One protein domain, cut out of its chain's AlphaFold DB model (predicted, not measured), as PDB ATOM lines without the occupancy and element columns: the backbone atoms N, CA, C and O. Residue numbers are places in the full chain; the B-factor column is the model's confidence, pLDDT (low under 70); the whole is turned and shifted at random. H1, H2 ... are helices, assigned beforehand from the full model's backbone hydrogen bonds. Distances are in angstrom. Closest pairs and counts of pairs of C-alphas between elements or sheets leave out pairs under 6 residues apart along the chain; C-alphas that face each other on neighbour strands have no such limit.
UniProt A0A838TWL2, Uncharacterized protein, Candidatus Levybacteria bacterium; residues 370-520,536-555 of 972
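This is residues 370 to 520 and 536 to 555 of the 972 residues of an uncharacterized protein of Candidatus Levybacteria bacterium (UniProt A0A838TWL2). H7 runs through the middle of a helical body, with H3 crossing it on one side and H1 and H8 packed towards its later part; H5 and H6 form a hairpin joined to H1 through H2. Residues 372 to 377 stick out at one end, and the long link 456 to 478 loops away at the other. The printed part has 171 residues, eight named helices, H1 to H8 in order, and no named strand: all helix, mostly crossed in packing. It is compact, with a radius of gyration of the C-alphas of 17.3 A and spans of 63 by 43 by 33 A.

H1 is residues 380 to 393, 19.6 A, beginning at C-alpha 380 (-27.462, 24.724, 35.933). H2 is 398 to 405, H3 414 to 432, 26.6 A, H4 439 to 443, H5 445 to 455 and H6 479 to 486. H7 is 496 to 514, 26.6 A, and H8 537 to 550, 19.9 A, ending at C-alpha 550 (-35.425, 21.598, 52.431).

H7 is the hub, touching H1, H3, H4 and H8. H3 touches it with residues 416 to 424 alone, at a steep tilt of 54 degrees, opposite ways; the closest C-alphas, Ala 420 and Glu 504, are 5.1 A apart. H1 and H8 touch, C-alphas of Phe 385 and Ala 543 closest at 4.6 A. H5 and H6 touch as a hairpin, C-alphas of Ala 454 and Phe 482 closest at 4.3 A. H2 and H6 only just touch, with 3 pairs of C-alphas within 8 A, Phe 398 and Lys 479 closest at 6.3 A. Every O i to N i+4 pair is within hydrogen-bond range in H1, H2, H3, H5, H6, H7 and H8; in H4 0 of 1 is, and 0 of 2 O i to N i+3 pairs.

The C-alphas farthest apart, Gly 374 and Asp 462, are 63.3 A apart. Residues 521 to 535 are not printed; C-alphas 520 and 536 are 14.0 A apart across the cut. The link H5 to H6 is long. Mean pLDDT of the printed part is 79.3, with 41 residues under 70, among them 466 to 477.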
ATOM      1  N   LEU A 370     -22.900  23.044  37.234       77.81
ATOM      2  CA  LEU A 370     -22.948  21.680  36.698       77.81
ATOM      3  C   LEU A 370     -21.525  21.132  36.527       77.81
ATOM      4  O   LEU A 370     -21.209  20.088  37.077       77.81
ATOM      5  N   ASP A 371     -20.650  21.909  35.889       73.00
ATOM      6  CA  ASP A 371     -19.241  21.567  35.680       73.00
ATOM      7  C   ASP A 371     -18.307  22.520  36.435       73.00
ATOM      8  O   ASP A 371     -18.480  23.740  36.399       73.00
ATOM      9  N   TYR A 372     -17.219  22.015  37.014       69.75
ATOM     10  CA  TYR A 372     -16.161  22.880  37.541       69.75
ATOM     11  C   TYR A 372     -15.388  23.582  36.402       69.75
ATOM     12  O   TYR A 372     -14.476  23.024  35.792       69.75
ATOM     13  N   LYS A 373     -15.699  24.857  36.140       64.81
ATOM     14  CA  LYS A 373     -14.966  25.735  35.193       64.81
ATOM     15  C   LYS A 373     -14.503  27.047  35.845       64.81
ATOM     16  O   LYS A 373     -14.452  28.098  35.202       64.81
ATOM     17  N   GLY A 374     -14.191  27.000  37.143       59.38
ATOM     18  CA  GLY A 374     -13.879  28.185  37.953       59.38
ATOM     19  C   GLY A 374     -15.062  29.160  38.058       59.38
ATOM     20  O   GLY A 374     -16.217  28.774  37.885       59.38
ATOM     21  N   ASP A 375     -14.791  30.448  38.294       50.34
ATOM     22  CA  ASP A 375     -15.821  31.479  38.564       50.34
ATOM     23  C   ASP A 375     -16.863  31.658  37.436       50.34
ATOM     24  O   ASP A 375     -17.944  32.228  37.637       50.34
ATOM     25  N   LYS A 376     -16.552  31.149  36.240       53.38
ATOM     26  CA  LYS A 376     -17.352  31.278  35.018       53.38
ATOM     27  C   LYS A 376     -18.219  30.063  34.681       53.38
ATOM     28  O   LYS A 376     -18.880  30.079  33.649       53.38
ATOM     29  N   ALA A 377     -18.239  29.034  35.525       63.72
ATOM     30  CA  ALA A 377     -19.074  27.857  35.308       63.72
ATOM     31  C   ALA A 377     -20.582  28.174  35.293       63.72
ATOM     32  O   ALA A 377     -21.027  29.109  35.982       63.72
ATOM     33  N   ASP A 378     -21.352  27.400  34.518       69.81
ATOM     34  CA  ASP A 378     -22.802  27.539  34.405       69.81
ATOM     35  C   ASP A 378     -23.506  27.003  35.657       69.81
ATOM     36  O   ASP A 378     -23.186  25.953  36.199       69.81
ATOM     37  N   ASP A 379     -24.486  27.750  36.154       80.75
ATOM     38  CA  ASP A 379     -25.163  27.469  37.421       80.75
ATOM     39  C   ASP A 379     -26.378  26.542  37.241       80.75
ATOM     40  O   ASP A 379     -27.392  26.723  37.918       80.75
ATOM     41  N   LYS A 380     -26.323  25.594  36.289       86.31
ATOM     42  CA  LYS A 380     -27.462  24.724  35.933       86.31
ATOM     43  C   LYS A 380     -27.913  23.853  37.104       86.31
ATOM     44  O   LYS A 380     -29.114  23.773  37.351       86.31
ATOM     45  N   MET A 381     -26.985  23.265  37.860       89.12
ATOM     46  CA  MET A 381     -27.324  22.477  39.050       89.12
ATOM     47  C   MET A 381     -28.013  23.347  40.112       89.12
ATOM     48  O   MET A 381     -29.135  23.047  40.517       89.12
ATOM     49  N   GLY A 382     -27.428  24.496  40.467       91.88
ATOM     50  CA  GLY A 382     -28.075  25.442  41.379       91.88
ATOM     51  C   GLY A 382     -29.399  26.014  40.847       91.88
ATOM     52  O   GLY A 382     -30.316  26.321  41.616       91.88
ATOM     53  N   ALA A 383     -29.561  26.122  39.519       91.50
ATOM     54  CA  ALA A 383     -30.828  26.467  38.868       91.50
ATOM     55  C   ALA A 383     -31.891  25.389  39.082       91.50
ATOM     56  O   ALA A 383     -33.034  25.732  39.404       91.50
ATOM     57  N   ALA A 384     -31.513  24.122  38.907       93.94
ATOM     58  CA  ALA A 384     -32.375  22.975  39.139       93.94
ATOM     59  C   ALA A 384     -32.807  22.933  40.606       93.94
ATOM     60  O   ALA A 384     -34.008  22.953  40.855       93.94
ATOM     61  N   PHE A 385     -31.871  23.032  41.558       95.19
ATOM     62  CA  PHE A 385     -32.175  23.116  42.993       95.19
ATOM     63  C   PHE A 385     -33.185  24.233  43.299       95.19
ATOM     64  O   PHE A 385     -34.255  23.980  43.853       95.19
ATOM     65  N   THR A 386     -32.899  25.471  42.877       95.69
ATOM     66  CA  THR A 386     -33.765  26.628  43.174       95.69
ATOM     67  C   THR A 386     -35.166  26.450  42.577       95.69
ATOM     68  O   THR A 386     -36.173  26.789  43.202       95.69
ATOM     69  N   THR A 387     -35.250  25.903  41.362       96.38
ATOM     70  CA  THR A 387     -36.521  25.699  40.652       96.38
ATOM     71  C   THR A 387     -37.321  24.547  41.250       96.38
ATOM     72  O   THR A 387     -38.524  24.703  41.447       96.38
ATOM     73  N   MET A 388     -36.671  23.432  41.595       96.44
ATOM     74  CA  MET A 388     -37.287  22.316  42.317       96.44
ATOM     75  C   MET A 388     -37.807  22.779  43.678       96.44
ATOM     76  O   MET A 388     -38.961  22.516  44.000       96.44
ATOM     77  N   GLN A 389     -37.023  23.560  44.427       95.75
ATOM     78  CA  GLN A 389     -37.444  24.099  45.719       95.75
ATOM     79  C   GLN A 389     -38.687  24.994  45.593       95.75
ATOM     80  O   GLN A 389     -39.625  24.865  46.382       95.75
ATOM     81  N   LEU A 390     -38.744  25.882  44.593       96.12
ATOM     82  CA  LEU A 390     -39.938  26.699  44.342       96.12
ATOM     83  C   LEU A 390     -41.132  25.876  43.843       96.12
ATOM     84  O   LEU A 390     -42.271  26.205  44.180       96.12
ATOM     85  N   ALA A 391     -40.898  24.828  43.053       95.88
ATOM     86  CA  ALA A 391     -41.945  23.921  42.596       95.88
ATOM     87  C   ALA A 391     -42.563  23.175  43.787       95.88
ATOM     88  O   ALA A 391     -43.774  23.236  43.994       95.88
ATOM     89  N   MET A 392     -41.726  22.585  44.640       94.75
ATOM     90  CA  MET A 392     -42.129  21.928  45.884       94.75
ATOM     91  C   MET A 392     -42.819  22.884  46.866       94.75
ATOM     92  O   MET A 392     -43.810  22.526  47.496       94.75
ATOM     93  N   TYR A 393     -42.354  24.132  46.981       94.75
ATOM     94  CA  TYR A 393     -43.024  25.150  47.799       94.75
ATOM     95  C   TYR A 393     -44.431  25.497  47.276       94.75
ATOM     96  O   TYR A 393     -45.298  25.918  48.040       94.75
ATOM     97  N   ASN A 394     -44.700  25.281  45.986       94.12
ATOM     98  CA  ASN A 394     -45.994  25.537  45.349       94.12
ATOM     99  C   ASN A 394     -46.732  24.253  44.939       94.12
ATOM    100  O   ASN A 394     -47.587  24.291  44.056       94.12
ATOM    101  N   TRP A 395     -46.464  23.127  45.606       90.88
ATOM    102  CA  TRP A 395     -47.035  21.822  45.251       90.88
ATOM    103  C   TRP A 395     -48.558  21.759  45.256       90.88
ATOM    104  O   TRP A 395     -49.166  21.021  44.488       90.88
ATOM    105  N   ALA A 396     -49.182  22.564  46.113       92.38
ATOM    106  CA  ALA A 396     -50.629  22.662  46.210       92.38
ATOM    107  C   ALA A 396     -51.250  23.766  45.331       92.38
ATOM    108  O   ALA A 396     -52.470  23.932  45.339       92.38
ATOM    109  N   ASP A 397     -50.443  24.520  44.579       93.31
ATOM    110  CA  ASP A 397     -50.865  25.685  43.799       93.31
ATOM    111  C   ASP A 397     -50.509  25.518  42.319       93.31
ATOM    112  O   ASP A 397     -49.436  25.909  41.856       93.31
ATOM    113  N   PHE A 398     -51.449  24.943  41.567       91.75
ATOM    114  CA  PHE A 398     -51.258  24.582  40.163       91.75
ATOM    115  C   PHE A 398     -50.750  25.742  39.296       91.75
ATOM    116  O   PHE A 398     -49.842  25.552  38.490       91.75
ATOM    117  N   ASP A 399     -51.308  26.947  39.454       91.06
ATOM    118  CA  ASP A 399     -50.936  28.073  38.588       91.06
ATOM    119  C   ASP A 399     -49.497  28.523  38.851       91.06
ATOM    120  O   ASP A 399     -48.758  28.817  37.910       91.06
ATOM    121  N   LYS A 400     -49.076  28.557  40.124       92.56
ATOM    122  CA  LYS A 400     -47.689  28.889  40.470       92.56
ATOM    123  C   LYS A 400     -46.728  27.783  40.091       92.56
ATOM    124  O   LYS A 400     -45.644  28.080  39.597       92.56
ATOM    125  N   LEU A 401     -47.135  26.527  40.235       93.12
ATOM    126  CA  LEU A 401     -46.344  25.399  39.769       93.12
ATOM    127  C   LEU A 401     -46.097  25.492  38.254       93.12
ATOM    128  O   LEU A 401     -44.955  25.368  37.812       93.12
ATOM    129  N   GLN A 402     -47.129  25.807  37.460       91.50
ATOM    130  CA  GLN A 402     -46.991  26.055  36.019       91.50
ATOM    131  C   GLN A 402     -46.127  27.277  35.703       91.50
ATOM    132  O   GLN A 402     -45.380  27.265  34.726       91.50
ATOM    133  N   GLU A 403     -46.206  28.340  36.504       90.88
ATOM    134  CA  GLU A 403     -45.351  29.514  36.334       90.88
ATOM    135  C   GLU A 403     -43.864  29.180  36.546       90.88
ATOM    136  O   GLU A 403     -43.011  29.651  35.781       90.88
ATOM    137  N   VAL A 404     -43.564  28.374  37.569       93.50
ATOM    138  CA  VAL A 404     -42.205  27.974  37.958       93.50
ATOM    139  C   VAL A 404     -41.629  26.961  36.975       93.50
ATOM    140  O   VAL A 404     -40.526  27.169  36.468       93.50
ATOM    141  N   LEU A 405     -42.358  25.889  36.660       90.81
ATOM    142  CA  LEU A 405     -41.879  24.807  35.792       90.81
ATOM    143  C   LEU A 405     -41.981  25.163  34.302       90.81
ATOM    144  O   LEU A 405     -41.084  24.831  33.530       90.81
ATOM    145  N   GLY A 406     -42.967  25.972  33.919       87.75
ATOM    146  CA  GLY A 406     -43.317  26.265  32.530       87.75
ATOM    147  C   GLY A 406     -44.559  25.482  32.108       87.75
ATOM    148  O   GLY A 406     -44.734  24.329  32.491       87.75
ATOM    149  N   LYS A 407     -45.437  26.113  31.318       86.62
ATOM    150  CA  LYS A 407     -46.729  25.526  30.913       86.62
ATOM    151  C   LYS A 407     -46.582  24.245  30.094       86.62
ATOM    152  O   LYS A 407     -47.425  23.366  30.217       86.62
ATOM    153  N   ASP A 408     -45.513  24.162  29.310       83.69
ATOM    154  CA  ASP A 408     -45.241  23.050  28.398       83.69
ATOM    155  C   ASP A 408     -44.367  21.962  29.038       83.69
ATOM    156  O   ASP A 408     -43.972  21.020  28.363       83.69
ATOM    157  N   SER A 409     -44.063  22.078  30.337       87.31
ATOM    158  CA  SER A 409     -43.218  21.116  31.040       87.31
ATOM    159  C   SER A 409     -43.808  19.708  30.990       87.31
ATOM    160  O   SER A 409     -44.990  19.508  31.295       87.31
ATOM    161  N   SER A 410     -42.946  18.725  30.716       87.69
ATOM    162  CA  SER A 410     -43.257  17.293  30.802       87.69
ATOM    163  C   SER A 410     -43.955  16.887  32.110       87.69
ATOM    164  O   SER A 410     -44.798  15.988  32.080       87.69
ATOM    165  N   PHE A 411     -43.715  17.605  33.214       89.94
ATOM    166  CA  PHE A 411     -44.369  17.409  34.513       89.94
ATOM    167  C   PHE A 411     -45.910  17.491  34.466       89.94
ATOM    168  O   PHE A 411     -46.597  16.815  35.230       89.94
ATOM    169  N   PHE A 412     -46.476  18.302  33.565       89.12
ATOM    170  CA  PHE A 412     -47.931  18.461  33.410       89.12
ATOM    171  C   PHE A 412     -48.528  17.569  32.321       89.12
ATOM    172  O   PHE A 412     -49.708  17.702  31.992       89.12
ATOM    173  N   THR A 413     -47.728  16.680  31.732       85.62
ATOM    174  CA  THR A 413     -48.163  15.820  30.633       85.62
ATOM    175  C   THR A 413     -48.362  14.390  31.112       85.62
ATOM    176  O   THR A 413     -47.574  13.873  31.900       85.62
ATOM    177  N   GLU A 414     -49.386  13.725  30.578       84.31
ATOM    178  CA  GLU A 414     -49.631  12.302  30.836       84.31
ATOM    179  C   GLU A 414     -48.402  11.457  30.474       84.31
ATOM    180  O   GLU A 414     -47.932  10.653  31.271       84.31
ATOM    181  N   LYS A 415     -47.818  11.708  29.291       85.38
ATOM    182  CA  LYS A 415     -46.624  11.005  28.807       85.38
ATOM    183  C   LYS A 415     -45.436  11.161  29.761       85.38
ATOM    184  O   LYS A 415     -44.769  10.173  30.048       85.38
ATOM    185  N   GLY A 416     -45.164  12.381  30.227       84.06
ATOM    186  CA  GLY A 416     -44.071  12.642  31.163       84.06
ATOM    187  C   GLY A 416     -44.286  11.943  32.505       84.06
ATOM    188  O   GLY A 416     -43.356  11.340  33.031       84.06
ATOM    189  N   MET A 417     -45.522  11.944  33.012       87.12
ATOM    190  CA  MET A 417     -45.851  11.275  34.270       87.12
ATOM    191  C   MET A 417     -45.787   9.745  34.154       87.12
ATOM    192  O   MET A 417     -45.232   9.102  35.036       87.12
ATOM    193  N   LEU A 418     -46.276   9.147  33.060       84.50
ATOM    194  CA  LEU A 418     -46.143   7.701  32.819       84.50
ATOM    195  C   LEU A 418     -44.685   7.266  32.701       84.50
ATOM    196  O   LEU A 418     -44.324   6.224  33.238       84.50
ATOM    197  N   ALA A 419     -43.848   8.063  32.030       85.56
ATOM    198  CA  ALA A 419     -42.418   7.787  31.956       85.56
ATOM    199  C   ALA A 419     -41.783   7.783  33.357       85.56
ATOM    200  O   ALA A 419     -41.015   6.882  33.674       85.56
ATOM    201  N   ALA A 420     -42.155   8.733  34.218       88.00
ATOM    202  CA  ALA A 420     -41.676   8.774  35.597       88.00
ATOM    203  C   ALA A 420     -42.164   7.577  36.436       88.00
ATOM    204  O   ALA A 420     -41.382   6.987  37.178       88.00
ATOM    205  N   VAL A 421     -43.432   7.174  36.280       85.81
ATOM    206  CA  VAL A 421     -43.982   5.967  36.925       85.81
ATOM    207  C   VAL A 421     -43.205   4.725  36.488       85.81
ATOM    208  O   VAL A 421     -42.837   3.913  37.330       85.81
ATOM    209  N   GLN A 422     -42.923   4.591  35.191       84.62
ATOM    210  CA  GLN A 422     -42.183   3.458  34.638       84.62
ATOM    211  C   GLN A 422     -40.769   3.353  35.230       84.62
ATOM    212  O   GLN A 422     -40.382   2.278  35.679       84.62
ATOM    213  N   VAL A 423     -40.048   4.474  35.339       83.31
ATOM    214  CA  VAL A 423     -38.734   4.511  36.009       83.31
ATOM    215  C   VAL A 423     -38.851   4.109  37.486       83.31
ATOM    216  O   VAL A 423     -38.001   3.389  38.006       83.31
ATOM    217  N   GLY A 424     -39.914   4.533  38.178       81.19
ATOM    218  CA  GLY A 424     -40.187   4.116  39.557       81.19
ATOM    219  C   GLY A 424     -40.408   2.603  39.700       81.19
ATOM    220  O   GLY A 424     -39.886   1.988  40.635       81.19
ATOM    221  N   ILE A 425     -41.126   1.987  38.757       79.38
ATOM    222  CA  ILE A 425     -41.327   0.530  38.703       79.38
ATOM    223  C   ILE A 425     -39.997  -0.188  38.486       79.38
ATOM    224  O   ILE A 425     -39.707  -1.139  39.204       79.38
ATOM    225  N   GLU A 426     -39.184   0.275  37.534       79.62
ATOM    226  CA  GLU A 426     -37.870  -0.304  37.226       79.62
ATOM    227  C   GLU A 426     -36.949  -0.274  38.449       79.62
ATOM    228  O   GLU A 426     -36.407  -1.310  38.830       79.62
ATOM    229  N   LYS A 427     -36.875   0.857  39.162       77.62
ATOM    230  CA  LYS A 427     -36.124   0.950  40.425       77.62
ATOM    231  C   LYS A 427     -36.623  -0.038  41.480       77.62
ATOM    232  O   LYS A 427     -35.835  -0.712  42.142       77.62
ATOM    233  N   LYS A 428     -37.943  -0.134  41.669       77.62
ATOM    234  CA  LYS A 428     -38.534  -1.081  42.629       77.62
ATOM    235  C   LYS A 428     -38.243  -2.525  42.224       77.62
ATOM    236  O   LYS A 428     -38.002  -3.365  43.095       77.62
ATOM    237  N   TYR A 429     -38.247  -2.813  40.928       77.56
ATOM    238  CA  TYR A 429     -37.894  -4.117  40.394       77.56
ATOM    239  C   TYR A 429     -36.428  -4.461  40.676       77.56
ATOM    240  O   TYR A 429     -36.170  -5.523  41.234       77.56
ATOM    241  N   GLU A 430     -35.490  -3.554  40.405       74.94
ATOM    242  CA  GLU A 430     -34.067  -3.732  40.731       74.94
ATOM    243  C   GLU A 430     -33.846  -4.018  42.226       74.94
ATOM    244  O   GLU A 430     -33.036  -4.871  42.586       74.94
ATOM    245  N   MET A 431     -34.600  -3.349  43.104       72.94
ATOM    246  CA  MET A 431     -34.485  -3.527  44.555       72.94
ATOM    247  C   MET A 431     -35.131  -4.815  45.084       72.94
ATOM    248  O   MET A 431     -34.661  -5.369  46.077       72.94
ATOM    249  N   THR A 432     -36.235  -5.274  44.486       76.12
ATOM    250  CA  THR A 432     -37.081  -6.335  45.074       76.12
ATOM    251  C   THR A 432     -37.161  -7.617  44.251       76.12
ATOM    252  O   THR A 432     -37.642  -8.628  44.758       76.12
ATOM    253  N   GLY A 433     -36.732  -7.593  42.987       73.75
ATOM    254  CA  GLY A 433     -36.838  -8.714  42.051       73.75
ATOM    255  C   GLY A 433     -38.268  -9.069  41.618       73.75
ATOM    256  O   GLY A 433     -38.459 -10.081  40.947       73.75
ATOM    257  N   ASN A 434     -39.287  -8.278  41.981       67.31
ATOM    258  CA  ASN A 434     -40.694  -8.562  41.667       67.31
ATOM    259  C   ASN A 434     -41.209  -7.726  40.482       67.31
ATOM    260  O   ASN A 434     -41.288  -6.505  40.574       67.31
ATOM    261  N   THR A 435     -41.620  -8.389  39.393       54.16
ATOM    262  CA  THR A 435     -42.116  -7.779  38.135       54.16
ATOM    263  C   THR A 435     -43.634  -7.569  38.067       54.16
ATOM    264  O   THR A 435     -44.154  -7.196  37.018       54.16
ATOM    265  N   ARG A 436     -44.389  -7.883  39.127       54.25
ATOM    266  CA  ARG A 436     -45.844  -8.092  38.998       54.25
ATOM    267  C   ARG A 436     -46.714  -6.836  38.976       54.25
ATOM    268  O   ARG A 436     -47.868  -6.963  38.585       54.25
ATOM    269  N   ASP A 437     -46.191  -5.667  39.331       57.16
ATOM    270  CA  ASP A 437     -47.029  -4.475  39.467       57.16
ATOM    271  C   ASP A 437     -47.164  -3.748  38.119       57.16
ATOM    272  O   ASP A 437     -46.200  -3.188  37.592       57.16
ATOM    273  N   GLY A 438     -48.380  -3.694  37.566       64.19
ATOM    274  CA  GLY A 438     -48.687  -2.746  36.489       64.19
ATOM    275  C   GLY A 438     -48.563  -1.290  36.970       64.19
ATOM    276  O   GLY A 438     -48.644  -1.011  38.166       64.19
ATOM    277  N   SER A 439     -48.439  -0.317  36.059       66.12
ATOM    278  CA  SER A 439     -48.184   1.096  36.413       66.12
ATOM    279  C   SER A 439     -49.188   1.701  37.404       66.12
ATOM    280  O   SER A 439     -48.823   2.503  38.262       66.12
ATOM    281  N   MET A 440     -50.456   1.288  37.328       73.44
ATOM    282  CA  MET A 440     -51.501   1.729  38.262       73.44
ATOM    283  C   MET A 440     -51.483   0.974  39.596       73.44
ATOM    284  O   MET A 440     -51.881   1.530  40.618       73.44
ATOM    285  N   GLU A 441     -51.009  -0.271  39.602       74.62
ATOM    286  CA  GLU A 441     -50.831  -1.065  40.820       74.62
ATOM    287  C   GLU A 441     -49.661  -0.525  41.646       74.62
ATOM    288  O   GLU A 441     -49.793  -0.369  42.859       74.62
ATOM    289  N   PHE A 442     -48.583  -0.094  40.977       78.38
ATOM    290  CA  PHE A 442     -47.454   0.594  41.604       78.38
ATOM    291  C   PHE A 442     -47.893   1.834  42.393       78.38
ATOM    292  O   PHE A 442     -47.498   2.016  43.542       78.38
ATOM    293  N   LEU A 443     -48.756   2.679  41.824       78.75
ATOM    294  CA  LEU A 443     -49.261   3.865  42.525       78.75
ATOM    295  C   LEU A 443     -50.257   3.519  43.645       78.75
ATOM    296  O   LEU A 443     -50.410   4.285  44.598       78.75
ATOM    297  N   GLY A 444     -50.930   2.374  43.543       81.62
ATOM    298  CA  GLY A 444     -52.041   1.985  44.401       81.62
ATOM    299  C   GLY A 444     -53.369   2.627  43.978       81.62
ATOM    300  O   GLY A 444     -53.431   3.747  43.467       81.62
ATOM    301  N   GLU A 445     -54.474   1.923  44.243       81.50
ATOM    302  CA  GLU A 445     -55.813   2.222  43.702       81.50
ATOM    303  C   GLU A 445     -56.271   3.675  43.929       81.50
ATOM    304  O   GLU A 445     -56.864   4.315  43.058       81.50
ATOM    305  N   LYS A 446     -56.001   4.228  45.115       77.56
ATOM    306  CA  LYS A 446     -56.436   5.584  45.472       77.56
ATOM    307  C   LYS A 446     -55.690   6.663  44.686       77.56
ATOM    308  O   LYS A 446     -56.309   7.650  44.295       77.56
ATOM    309  N   ILE A 447     -54.387   6.485  44.475       80.25
ATOM    310  CA  ILE A 447     -53.547   7.438  43.743       80.25
ATOM    311  C   ILE A 447     -53.811   7.301  42.243       80.25
ATOM    312  O   ILE A 447     -53.969   8.320  41.575       80.25
ATOM    313  N   ALA A 448     -53.998   6.074  41.744       79.94
ATOM    314  CA  ALA A 448     -54.422   5.811  40.369       79.94
ATOM    315  C   ALA A 448     -55.736   6.538  40.019       79.94
ATOM    316  O   ALA A 448     -55.823   7.201  38.990       79.94
ATOM    317  N   LYS A 449     -56.733   6.545  40.917       82.19
ATOM    318  CA  LYS A 449     -57.973   7.327  40.718       82.19
ATOM    319  C   LYS A 449     -57.729   8.836  40.614       82.19
ATOM    320  O   LYS A 449     -58.428   9.519  39.866       82.19
ATOM    321  N   SER A 450     -56.787   9.388  41.380       80.50
ATOM    322  CA  SER A 450     -56.416  10.807  41.260       80.50
ATOM    323  C   SER A 450     -55.651  11.082  39.963       80.50
ATOM    324  O   SER A 450     -55.917  12.090  39.315       80.50
ATOM    325  N   TYR A 451     -54.772  10.167  39.547       83.12
ATOM    326  CA  TYR A 451     -54.093  10.213  38.253       83.12
ATOM    327  C   TYR A 451     -55.098  10.225  37.089       83.12
ATOM    328  O   TYR A 451     -55.023  11.080  36.210       83.12
ATOM    329  N   GLU A 452     -56.101   9.341  37.117       81.25
ATOM    330  CA  GLU A 452     -57.157   9.300  36.100       81.25
ATOM    331  C   GLU A 452     -57.907  10.633  36.008       81.25
ATOM    332  O   GLU A 452     -58.124  11.148  34.915       81.25
ATOM    333  N   LYS A 453     -58.242  11.256  37.145       81.56
ATOM    334  CA  LYS A 453     -58.848  12.600  37.147       81.56
ATOM    335  C   LYS A 453     -57.923  13.678  36.572       81.56
ATOM    336  O   LYS A 453     -58.426  14.677  36.059       81.56
ATOM    337  N   ALA A 454     -56.613  13.524  36.746       81.50
ATOM    338  CA  ALA A 454     -55.607  14.509  36.368       81.50
ATOM    339  C   ALA A 454     -55.263  14.485  34.873       81.50
ATOM    340  O   ALA A 454     -54.920  15.537  34.332       81.50
ATOM    341  N   PHE A 455     -55.337  13.315  34.227       79.88
ATOM    342  CA  PHE A 455     -54.844  13.132  32.858       79.88
ATOM    343  C   PHE A 455     -55.819  12.428  31.906       79.88
ATOM    344  O   PHE A 455     -55.784  12.691  30.703       79.88
ATOM    345  N   VAL A 456     -56.716  11.570  32.403       71.88
ATOM    346  CA  VAL A 456     -57.595  10.769  31.540       71.88
ATOM    347  C   VAL A 456     -58.850  11.575  31.183       71.88
ATOM    348  O   VAL A 456     -59.488  12.144  32.074       71.88
ATOM    349  N   PRO A 457     -59.254  11.644  29.896       67.19
ATOM    350  CA  PRO A 457     -60.486  12.315  29.490       67.19
ATOM    351  C   PRO A 457     -61.708  11.731  30.201       67.19
ATOM    352  O   PRO A 457     -61.881  10.511  30.258       67.19
ATOM    353  N   LYS A 458     -62.597  12.600  30.696       66.31
ATOM    354  CA  LYS A 458     -63.853  12.169  31.322       66.31
ATOM    355  C   LYS A 458     -64.655  11.287  30.366       66.31
ATOM    356  O   LYS A 458     -64.922  11.691  29.235       66.31
ATOM    357  N   LYS A 459     -65.088  10.124  30.852       68.12
ATOM    358  CA  LYS A 459     -66.070   9.268  30.179       68.12
ATOM    359  C   LYS A 459     -67.453   9.442  30.812       68.12
ATOM    360  O   LYS A 459     -67.550   9.693  32.014       68.12
ATOM    361  N   ASP A 460     -68.509   9.372  30.009       69.44
ATOM    362  CA  ASP A 460     -69.886   9.315  30.500       69.44
ATOM    363  C   ASP A 460     -70.226   7.918  31.057       69.44
ATOM    364  O   ASP A 460     -69.385   7.017  31.089       69.44
ATOM    365  N   LYS A 461     -71.463   7.740  31.543       69.69
ATOM    366  CA  LYS A 461     -71.935   6.464  32.113       69.69
ATOM    367  C   LYS A 461     -71.940   5.314  31.097       69.69
ATOM    368  O   LYS A 461     -71.950   4.162  31.517       69.69
ATOM    369  N   ASP A 462     -71.897   5.637  29.809       68.62
ATOM    370  CA  ASP A 462     -71.919   4.695  28.694       68.62
ATOM    371  C   ASP A 462     -70.506   4.453  28.124       68.62
ATOM    372  O   ASP A 462     -70.333   3.715  27.156       68.62
ATOM    373  N   GLY A 463     -69.472   5.046  28.737       64.75
ATOM    374  CA  GLY A 463     -68.070   4.871  28.363       64.75
ATOM    375  C   GLY A 463     -67.578   5.789  27.239       64.75
ATOM    376  O   GLY A 463     -66.416   5.664  26.835       64.75
ATOM    377  N   ASN A 464     -68.394   6.728  26.752       72.75
ATOM    378  CA  ASN A 464     -68.003   7.664  25.697       72.75
ATOM    379  C   ASN A 464     -67.236   8.858  26.265       72.75
ATOM    380  O   ASN A 464     -67.527   9.348  27.353       72.75
ATOM    381  N   ILE A 465     -66.272   9.374  25.500       70.50
ATOM    382  CA  ILE A 465     -65.513  10.572  25.876       70.50
ATOM    383  C   ILE A 465     -66.451  11.787  25.896       70.50
ATOM    384  O   ILE A 465     -67.034  12.150  24.873       70.50
ATOM    385  N   VAL A 466     -66.549  12.441  27.053       63.38
ATOM    386  CA  VAL A 466     -67.340  13.658  27.245       63.38
ATOM    387  C   VAL A 466     -66.715  14.791  26.432       63.38
ATOM    388  O   VAL A 466     -65.514  15.059  26.533       63.38
ATOM    389  N   LYS A 467     -67.533  15.469  25.625       62.06
ATOM    390  CA  LYS A 467     -67.149  16.650  24.843       62.06
ATOM    391  C   LYS A 467     -67.773  17.916  25.436       62.06
ATOM    392  O   LYS A 467     -68.840  17.845  26.044       62.06
ATOM    393  N   ASP A 468     -67.087  19.050  25.320       62.06
ATOM    394  CA  ASP A 468     -67.607  20.350  25.745       62.06
ATOM    395  C   ASP A 468     -68.710  20.842  24.790       62.06
ATOM    396  O   ASP A 468     -68.993  20.226  23.759       62.06
ATOM    397  N   ALA A 469     -69.337  21.974  25.121       53.91
ATOM    398  CA  ALA A 469     -70.386  22.581  24.294       53.91
ATOM    399  C   ALA A 469     -69.919  22.953  22.869       53.91
ATOM    400  O   ALA A 469     -70.753  23.186  21.998       53.91
ATOM    401  N   ASN A 470     -68.604  22.977  22.624       52.12
ATOM    402  CA  ASN A 470     -67.987  23.278  21.337       52.12
ATOM    403  C   ASN A 470     -67.547  22.007  20.585       52.12
ATOM    404  O   ASN A 470     -66.920  22.102  19.532       52.12
ATOM    405  N   GLY A 471     -67.856  20.812  21.106       41.81
ATOM    406  CA  GLY A 471     -67.502  19.534  20.490       41.81
ATOM    407  C   GLY A 471     -66.045  19.102  20.699       41.81
ATOM    408  O   GLY A 471     -65.636  18.078  20.143       41.81
ATOM    409  N   ASN A 472     -65.269  19.822  21.514       49.22
ATOM    410  CA  ASN A 472     -63.913  19.417  21.873       49.22
ATOM    411  C   ASN A 472     -63.966  18.336  22.948       49.22
ATOM    412  O   ASN A 472     -64.797  18.398  23.850       49.22
ATOM    413  N   VAL A 473     -63.055  17.363  22.900       51.22
ATOM    414  CA  VAL A 473     -62.863  16.425  24.017       51.22
ATOM    415  C   VAL A 473     -62.613  17.230  25.291       51.22
ATOM    416  O   VAL A 473     -61.685  18.040  25.321       51.22
ATOM    417  N   VAL A 474     -63.404  16.992  26.342       51.28
ATOM    418  CA  VAL A 474     -63.106  17.506  27.681       51.28
ATOM    419  C   VAL A 474     -61.873  16.755  28.172       51.28
ATOM    420  O   VAL A 474     -61.962  15.725  28.839       51.28
ATOM    421  N   LYS A 475     -60.698  17.254  27.785       51.59
ATOM    422  CA  LYS A 475     -59.424  16.841  28.362       51.59
ATOM    423  C   LYS A 475     -59.443  17.317  29.805       51.59
ATOM    424  O   LYS A 475     -59.335  18.512  30.071       51.59
ATOM    425  N   THR A 476     -59.642  16.407  30.743       47.06
ATOM    426  CA  THR A 476     -59.527  16.718  32.162       47.06
ATOM    427  C   THR A 476     -58.051  16.818  32.517       47.06
ATOM    428  O   THR A 476     -57.498  15.908  33.101       47.06
ATOM    429  N   ALA A 477     -57.428  17.956  32.206       53.75
ATOM    430  CA  ALA A 477     -56.460  18.525  33.135       53.75
ATOM    431  C   ALA A 477     -57.279  19.240  34.221       53.75
ATOM    432  O   ALA A 477     -57.354  20.471  34.265       53.75
ATOM    433  N   ASP A 478     -58.016  18.470  35.032       71.50
ATOM    434  CA  ASP A 478     -58.671  19.042  36.204       71.50
ATOM    435  C   ASP A 478     -57.550  19.495  37.136       71.50
ATOM    436  O   ASP A 478     -56.895  18.665  37.762       71.50
ATOM    437  N   LYS A 479     -57.307  20.811  37.213       82.94
ATOM    438  CA  LYS A 479     -56.280  21.389  38.094       82.94
ATOM    439  C   LYS A 479     -56.396  20.825  39.506       82.94
ATOM    440  O   LYS A 479     -55.390  20.555  40.149       82.94
ATOM    441  N   LYS A 480     -57.626  20.614  39.981       80.94
ATOM    442  CA  LYS A 480     -57.880  20.033  41.294       80.94
ATOM    443  C   LYS A 480     -57.516  18.550  41.338       80.94
ATOM    444  O   LYS A 480     -56.875  18.137  42.294       80.94
ATOM    445  N   GLY A 481     -57.884  17.776  40.316       80.44
ATOM    446  CA  GLY A 481     -57.497  16.368  40.175       80.44
ATOM    447  C   GLY A 481     -55.978  16.176  40.133       80.44
ATOM    448  O   GLY A 481     -55.452  15.319  40.833       80.44
ATOM    449  N   PHE A 482     -55.268  17.038  39.402       86.94
ATOM    450  CA  PHE A 482     -53.806  17.051  39.352       86.94
ATOM    451  C   PHE A 482     -53.187  17.346  40.719       86.94
ATOM    452  O   PHE A 482     -52.311  16.613  41.166       86.94
ATOM    453  N   ILE A 483     -53.675  18.367  41.429       88.75
ATOM    454  CA  ILE A 483     -53.191  18.673  42.781       88.75
ATOM    455  C   ILE A 483     -53.537  17.547  43.767       88.75
ATOM    456  O   ILE A 483     -52.698  17.194  44.585       88.75
ATOM    457  N   GLU A 484     -54.722  16.932  43.675       84.62
ATOM    458  CA  GLU A 484     -55.085  15.737  44.460       84.62
ATOM    459  C   GLU A 484     -54.154  14.542  44.187       84.62
ATOM    460  O   GLU A 484     -53.988  13.697  45.066       84.62
ATOM    461  N   PHE A 485     -53.579  14.454  42.985       86.69
ATOM    462  CA  PHE A 485     -52.624  13.416  42.606       86.69
ATOM    463  C   PHE A 485     -51.223  13.702  43.154       86.69
ATOM    464  O   PHE A 485     -50.662  12.844  43.829       86.69
ATOM    465  N   ILE A 486     -50.670  14.895  42.916       88.50
ATOM    466  CA  ILE A 486     -49.275  15.182  43.281       88.50
ATOM    467  C   ILE A 486     -49.102  15.529  44.767       88.50
ATOM    468  O   ILE A 486     -48.061  15.247  45.355       88.50
ATOM    469  N   ASN A 487     -50.103  16.142  45.407       86.75
ATOM    470  CA  ASN A 487     -49.954  16.698  46.749       86.75
ATOM    471  C   ASN A 487     -50.170  15.653  47.853       86.75
ATOM    472  O   ASN A 487     -51.226  15.594  48.493       86.75
ATOM    473  N   TYR A 488     -49.125  14.885  48.143       83.94
ATOM    474  CA  TYR A 488     -49.131  13.882  49.208       83.94
ATOM    475  C   TYR A 488     -49.186  14.468  50.635       83.94
ATOM    476  O   TYR A 488     -49.469  13.730  51.575       83.94
ATOM    477  N   PHE A 489     -49.020  15.786  50.820       82.88
ATOM    478  CA  PHE A 489     -49.255  16.465  52.109       82.88
ATOM    479  C   PHE A 489     -50.730  16.802  52.358       82.88
ATOM    480  O   PHE A 489     -51.134  17.044  53.495       82.88
ATOM    481  N   GLY A 490     -51.553  16.828  51.306       68.19
ATOM    482  CA  GLY A 490     -52.976  17.160  51.395       68.19
ATOM    483  C   GLY A 490     -53.868  16.020  51.911       68.19
ATOM    484  O   GLY A 490     -55.049  16.255  52.185       68.19
ATOM    485  N   GLY A 491     -53.340  14.794  52.054       61.19
ATOM    486  CA  GLY A 491     -54.100  13.575  52.361       61.19
ATOM    487  C   GLY A 491     -53.414  12.620  53.351       61.19
ATOM    488  O   GLY A 491     -52.221  12.696  53.595       61.19
ATOM    489  N   LEU A 492     -54.196  11.704  53.939       48.03
ATOM    490  CA  LEU A 492     -53.802  10.835  55.069       48.03
ATOM    491  C   LEU A 492     -52.778   9.719  54.769       48.03
ATOM    492  O   LEU A 492     -52.473   8.958  55.681       48.03
ATOM    493  N   GLN A 493     -52.283   9.556  53.541       60.09
ATOM    494  CA  GLN A 493     -51.357   8.460  53.231       60.09
ATOM    495  C   GLN A 493     -50.229   8.946  52.333       60.09
ATOM    496  O   GLN A 493     -50.418   9.176  51.142       60.09
ATOM    497  N   PHE A 494     -49.063   9.090  52.955       71.50
ATOM    498  CA  PHE A 494     -47.784   9.148  52.275       71.50
ATOM    499  C   PHE A 494     -47.587   7.855  51.468       71.50
ATOM    500  O   PHE A 494     -47.823   6.766  51.992       71.50
ATOM    501  N   SER A 495     -47.181   7.974  50.207       82.06
ATOM    502  CA  SER A 495     -46.825   6.840  49.353       82.06
ATOM    503  C   SER A 495     -45.423   7.077  48.819       82.06
ATOM    504  O   SER A 495     -45.211   8.045  48.088       82.06
ATOM    505  N   LYS A 496     -44.485   6.195  49.177       83.75
ATOM    506  CA  LYS A 496     -43.109   6.242  48.666       83.75
ATOM    507  C   LYS A 496     -43.092   6.124  47.139       83.75
ATOM    508  O   LYS A 496     -42.465   6.935  46.485       83.75
ATOM    509  N   ASN A 497     -43.923   5.249  46.568       86.12
ATOM    510  CA  ASN A 497     -44.054   5.085  45.114       86.12
ATOM    511  C   ASN A 497     -44.493   6.381  44.406       86.12
ATOM    512  O   ASN A 497     -44.022   6.693  43.313       86.12
ATOM    513  N   LEU A 498     -45.396   7.155  45.024       87.19
ATOM    514  CA  LEU A 498     -45.777   8.467  44.500       87.19
ATOM    515  C   LEU A 498     -44.636   9.474  44.661       87.19
ATOM    516  O   LEU A 498     -44.375  10.216  43.726       87.19
ATOM    517  N   GLU A 499     -43.955   9.502  45.807       88.38
ATOM    518  CA  GLU A 499     -42.776  10.355  45.998       88.38
ATOM    519  C   GLU A 499     -41.705  10.081  44.933       88.38
ATOM    520  O   GLU A 499     -41.289  11.020  44.258       88.38
ATOM    521  N   ASP A 500     -41.361   8.814  44.699       87.12
ATOM    522  CA  ASP A 500     -40.389   8.389  43.687       87.12
ATOM    523  C   ASP A 500     -40.843   8.776  42.269       87.12
ATOM    524  O   ASP A 500     -40.050   9.229  41.445       87.12
ATOM    525  N   THR A 501     -42.145   8.663  41.978       89.25
ATOM    526  CA  THR A 501     -42.716   9.124  40.700       89.25
ATOM    527  C   THR A 501     -42.542  10.634  40.531       89.25
ATOM    528  O   THR A 501     -42.177  11.115  39.461       89.25
ATOM    529  N   LEU A 502     -42.824  11.408  41.579       92.00
ATOM    530  CA  LEU A 502     -42.750  12.866  41.536       92.00
ATOM    531  C   LEU A 502     -41.300  13.361  41.488       92.00
ATOM    532  O   LEU A 502     -41.035  14.362  40.822       92.00
ATOM    533  N   GLU A 503     -40.380  12.644  42.136       92.12
ATOM    534  CA  GLU A 503     -38.934  12.814  42.006       92.12
ATOM    535  C   GLU A 503     -38.509  12.715  40.541       92.12
ATOM    536  O   GLU A 503     -37.938  13.661  39.992       92.12
ATOM    537  N   GLU A 504     -38.827  11.598  39.888       91.06
ATOM    538  CA  GLU A 504     -38.422  11.357  38.505       91.06
ATOM    539  C   GLU A 504     -39.101  12.324  37.530       91.06
ATOM    540  O   GLU A 504     -38.456  12.856  36.623       91.06
ATOM    541  N   ALA A 505     -40.374  12.658  37.759       91.62
ATOM    542  CA  ALA A 505     -41.083  13.645  36.952       91.62
ATOM    543  C   ALA A 505     -40.455  15.046  37.068       91.62
ATOM    544  O   ALA A 505     -40.304  15.745  36.060       91.62
ATOM    545  N   LEU A 506     -40.066  15.478  38.275       93.56
ATOM    546  CA  LEU A 506     -39.408  16.773  38.475       93.56
ATOM    547  C   LEU A 506     -37.989  16.791  37.906       93.56
ATOM    548  O   LEU A 506     -37.609  17.783  37.283       93.56
ATOM    549  N   LYS A 507     -37.215  15.711  38.058       92.75
ATOM    550  CA  LYS A 507     -35.889  15.580  37.437       92.75
ATOM    551  C   LYS A 507     -35.970  15.651  35.917       92.75
ATOM    552  O   LYS A 507     -35.228  16.429  35.324       92.75
ATOM    553  N   ALA A 508     -36.906  14.930  35.300       89.38
ATOM    554  CA  ALA A 508     -37.134  14.984  33.856       89.38
ATOM    555  C   ALA A 508     -37.495  16.404  33.389       89.38
ATOM    556  O   ALA A 508     -36.915  16.913  32.428       89.38
ATOM    557  N   ALA A 509     -38.378  17.089  34.121       90.94
ATOM    558  CA  ALA A 509     -38.734  18.473  33.833       90.94
ATOM    559  C   ALA A 509     -37.548  19.439  33.973       90.94
ATOM    560  O   ALA A 509     -37.423  20.374  33.182       90.94
ATOM    561  N   MET A 510     -36.670  19.248  34.964       92.00
ATOM    562  CA  MET A 510     -35.456  20.063  35.104       92.00
ATOM    563  C   MET A 510     -34.449  19.770  33.999       92.00
ATOM    564  O   MET A 510     -33.830  20.709  33.495       92.00
ATOM    565  N   ALA A 511     -34.325  18.502  33.598       87.31
ATOM    566  CA  ALA A 511     -33.455  18.096  32.509       87.31
ATOM    567  C   ALA A 511     -33.843  18.801  31.203       87.31
ATOM    568  O   ALA A 511     -33.014  19.475  30.593       87.31
ATOM    569  N   GLU A 512     -35.131  18.738  30.854       84.31
ATOM    570  CA  GLU A 512     -35.725  19.447  29.719       84.31
ATOM    571  C   GLU A 512     -35.523  20.967  29.828       84.31
ATOM    572  O   GLU A 512     -35.055  21.615  28.895       84.31
ATOM    573  N   LYS A 513     -35.848  21.555  30.985       85.56
ATOM    574  CA  LYS A 513     -35.865  23.013  31.168       85.56
ATOM    575  C   LYS A 513     -34.484  23.658  31.082       85.56
ATOM    576  O   LYS A 513     -34.360  24.775  30.579       85.56
ATOM    577  N   PHE A 514     -33.469  23.008  31.639       83.81
ATOM    578  CA  PHE A 514     -32.119  23.565  31.738       83.81
ATOM    579  C   PHE A 514     -31.149  22.958  30.729       83.81
ATOM    580  O   PHE A 514     -29.947  23.218  30.822       83.81
ATOM    581  N   ASN A 515     -31.669  22.196  29.758       74.56
ATOM    582  CA  ASN A 515     -30.875  21.438  28.800       74.56
ATOM    583  C   ASN A 515     -29.745  20.694  29.526       74.56
ATOM    584  O   ASN A 515     -28.563  20.860  29.199       74.56
ATOM    585  N   PHE A 516     -30.098  19.933  30.565       71.00
ATOM    586  CA  PHE A 516     -29.279  18.767  30.869       71.00
ATOM    587  C   PHE A 516     -29.474  17.863  29.654       71.00
ATOM    588  O   PHE A 516     -30.623  17.631  29.279       71.00
ATOM    589  N   GLU A 517     -28.400  17.490  28.965       56.81
ATOM    590  CA  GLU A 517     -28.479  16.852  27.645       56.81
ATOM    591  C   GLU A 517     -29.466  15.673  27.685       56.81
ATOM    592  O   GLU A 517     -29.261  14.687  28.383       56.81
ATOM    593  N   SER A 518     -30.634  15.849  27.053       37.62
ATOM    594  CA  SER A 518     -31.846  15.112  27.420       37.62
ATOM    595  C   SER A 518     -31.941  13.755  26.725       37.62
ATOM    596  O   SER A 518     -31.885  13.679  25.499       37.62
ATOM    597  N   SER A 519     -32.249  12.715  27.496       37.62
ATOM    598  CA  SER A 519     -32.503  11.339  27.047       37.62
ATOM    599  C   SER A 519     -33.759  11.145  26.176       37.62
ATOM    600  O   SER A 519     -33.918  10.103  25.547       37.62
ATOM    601  N   GLN A 520     -34.685  12.105  26.081       36.12
ATOM    602  CA  GLN A 520     -36.029  11.806  25.554       36.12
ATOM    603  C   GLN A 520     -36.194  11.785  24.025       36.12
ATOM    604  O   GLN A 520     -37.254  11.365  23.557       36.12
ATOM    605  N   ASP A 536     -26.321  14.358  33.279       69.75
ATOM    606  CA  ASP A 536     -25.607  14.202  34.561       69.75
ATOM    607  C   ASP A 536     -26.631  13.917  35.683       69.75
ATOM    608  O   ASP A 536     -27.169  14.807  36.358       69.75
ATOM    609  N   LYS A 537     -26.993  12.634  35.778       77.69
ATOM    610  CA  LYS A 537     -28.070  12.087  36.599       77.69
ATOM    611  C   LYS A 537     -27.761  12.324  38.068       77.69
ATOM    612  O   LYS A 537     -28.686  12.612  38.825       77.69
ATOM    613  N   ASP A 538     -26.489  12.261  38.446       85.12
ATOM    614  CA  ASP A 538     -26.036  12.448  39.818       85.12
ATOM    615  C   ASP A 538     -26.116  13.912  40.242       85.12
ATOM    616  O   ASP A 538     -26.601  14.192  41.336       85.12
ATOM    617  N   SER A 539     -25.789  14.865  39.366       86.81
ATOM    618  CA  SER A 539     -25.987  16.291  39.651       86.81
ATOM    619  C   SER A 539     -27.466  16.667  39.778       86.81
ATOM    620  O   SER A 539     -27.844  17.400  40.696       86.81
ATOM    621  N   LEU A 540     -28.342  16.145  38.909       88.88
ATOM    622  CA  LEU A 540     -29.795  16.334  39.064       88.88
ATOM    623  C   LEU A 540     -30.335  15.670  40.330       88.88
ATOM    624  O   LEU A 540     -31.252  16.191  40.968       88.88
ATOM    625  N   LYS A 541     -29.785  14.515  40.693       89.75
ATOM    626  CA  LYS A 541     -30.149  13.793  41.906       89.75
ATOM    627  C   LYS A 541     -29.692  14.511  43.162       89.75
ATOM    628  O   LYS A 541     -30.468  14.595  44.108       89.75
ATOM    629  N   MET A 542     -28.506  15.101  43.145       91.69
ATOM    630  CA  MET A 542     -28.033  15.946  44.225       91.69
ATOM    631  C   MET A 542     -28.909  17.195  44.352       91.69
ATOM    632  O   MET A 542     -29.399  17.464  45.442       91.69
ATOM    633  N   ALA A 543     -29.224  17.890  43.251       93.94
ATOM    634  CA  ALA A 543     -30.145  19.033  43.274       93.94
ATOM    635  C   ALA A 543     -31.540  18.664  43.820       93.94
ATOM    636  O   ALA A 543     -32.143  19.438  44.570       93.94
ATOM    637  N   TRP A 544     -32.041  17.470  43.479       93.25
ATOM    638  CA  TRP A 544     -33.262  16.915  44.065       93.25
ATOM    639  C   TRP A 544     -33.123  16.719  45.569       93.25
ATOM    640  O   TRP A 544     -33.954  17.235  46.309       93.25
ATOM    641  N   TRP A 545     -32.088  16.016  46.033       92.44
ATOM    642  CA  TRP A 545     -31.874  15.784  47.459       92.44
ATOM    643  C   TRP A 545     -31.719  17.090  48.228       92.44
ATOM    644  O   TRP A 545     -32.240  17.205  49.339       92.44
ATOM    645  N   GLU A 546     -31.085  18.102  47.636       93.25
ATOM    646  CA  GLU A 546     -30.991  19.421  48.242       93.25
ATOM    647  C   GLU A 546     -32.368  20.073  48.430       93.25
ATOM    648  O   GLU A 546     -32.702  20.512  49.535       93.25
ATOM    649  N   ALA A 547     -33.203  20.080  47.387       94.81
ATOM    650  CA  ALA A 547     -34.557  20.633  47.448       94.81
ATOM    651  C   ALA A 547     -35.489  19.805  48.355       94.81
ATOM    652  O   ALA A 547     -36.201  20.334  49.211       94.81
ATOM    653  N   TYR A 548     -35.452  18.481  48.235       92.62
ATOM    654  CA  TYR A 548     -36.291  17.571  49.008       92.62
ATOM    655  C   TYR A 548     -35.984  17.648  50.509       92.62
ATOM    656  O   TYR A 548     -36.898  17.680  51.335       92.62
ATOM    657  N   SER A 549     -34.709  17.772  50.884       92.56
ATOM    658  CA  SER A 549     -34.305  17.944  52.289       92.56
ATOM    659  C   SER A 549     -34.762  19.280  52.867       92.56
ATOM    660  O   SER A 549     -35.024  19.406  54.062       92.56
ATOM    661  N   TRP A 550     -34.905  20.299  52.024       92.00
ATOM    662  CA  TRP A 550     -35.425  21.598  52.431       92.00
ATOM    663  C   TRP A 550     -36.927  21.600  52.695       92.00
ATOM    664  O   TRP A 550     -37.417  22.435  53.459       92.00
ATOM    665  N   LEU A 551     -37.676  20.692  52.078       90.44
ATOM    666  CA  LEU A 551     -39.136  20.680  52.020       90.44
ATOM    667  C   LEU A 551     -39.837  20.919  53.370       90.44
ATOM    668  O   LEU A 551     -40.799  21.686  53.448       90.44
ATOM    669  N   ARG A 552     -39.358  20.283  54.443       89.00
ATOM    670  CA  ARG A 552     -40.005  20.329  55.763       89.00
ATOM    671  C   ARG A 552     -39.672  21.621  56.498       89.00
ATOM    672  O   ARG A 552     -40.533  22.488  56.637       89.00
ATOM    673  N   PHE A 553     -38.407  21.809  56.877       90.62
ATOM    674  CA  PHE A 553     -38.003  22.957  57.694       90.62
ATOM    675  C   PHE A 553     -38.101  24.308  56.964       90.62
ATOM    676  O   PHE A 553     -38.177  25.342  57.626       90.62
ATOM    677  N   SER A 554     -38.126  24.328  55.623       91.25
ATOM    678  CA  SER A 554     -38.384  25.557  54.852       91.25
ATOM    679  C   SER A 554     -39.845  26.025  54.932       91.25
ATOM    680  O   SER A 554     -40.134  27.195  54.679       91.25
ATOM    681  N   GLY A 555     -40.767  25.120  55.283       91.19
ATOM    682  CA  GLY A 555     -42.210  25.344  55.330       91.19
ATOM    683  C   GLY A 555     -42.980  24.947  54.067       91.19
ATOM    684  O   GLY A 555     -44.209  25.044  54.078       91.19
TER     685      GLY A 555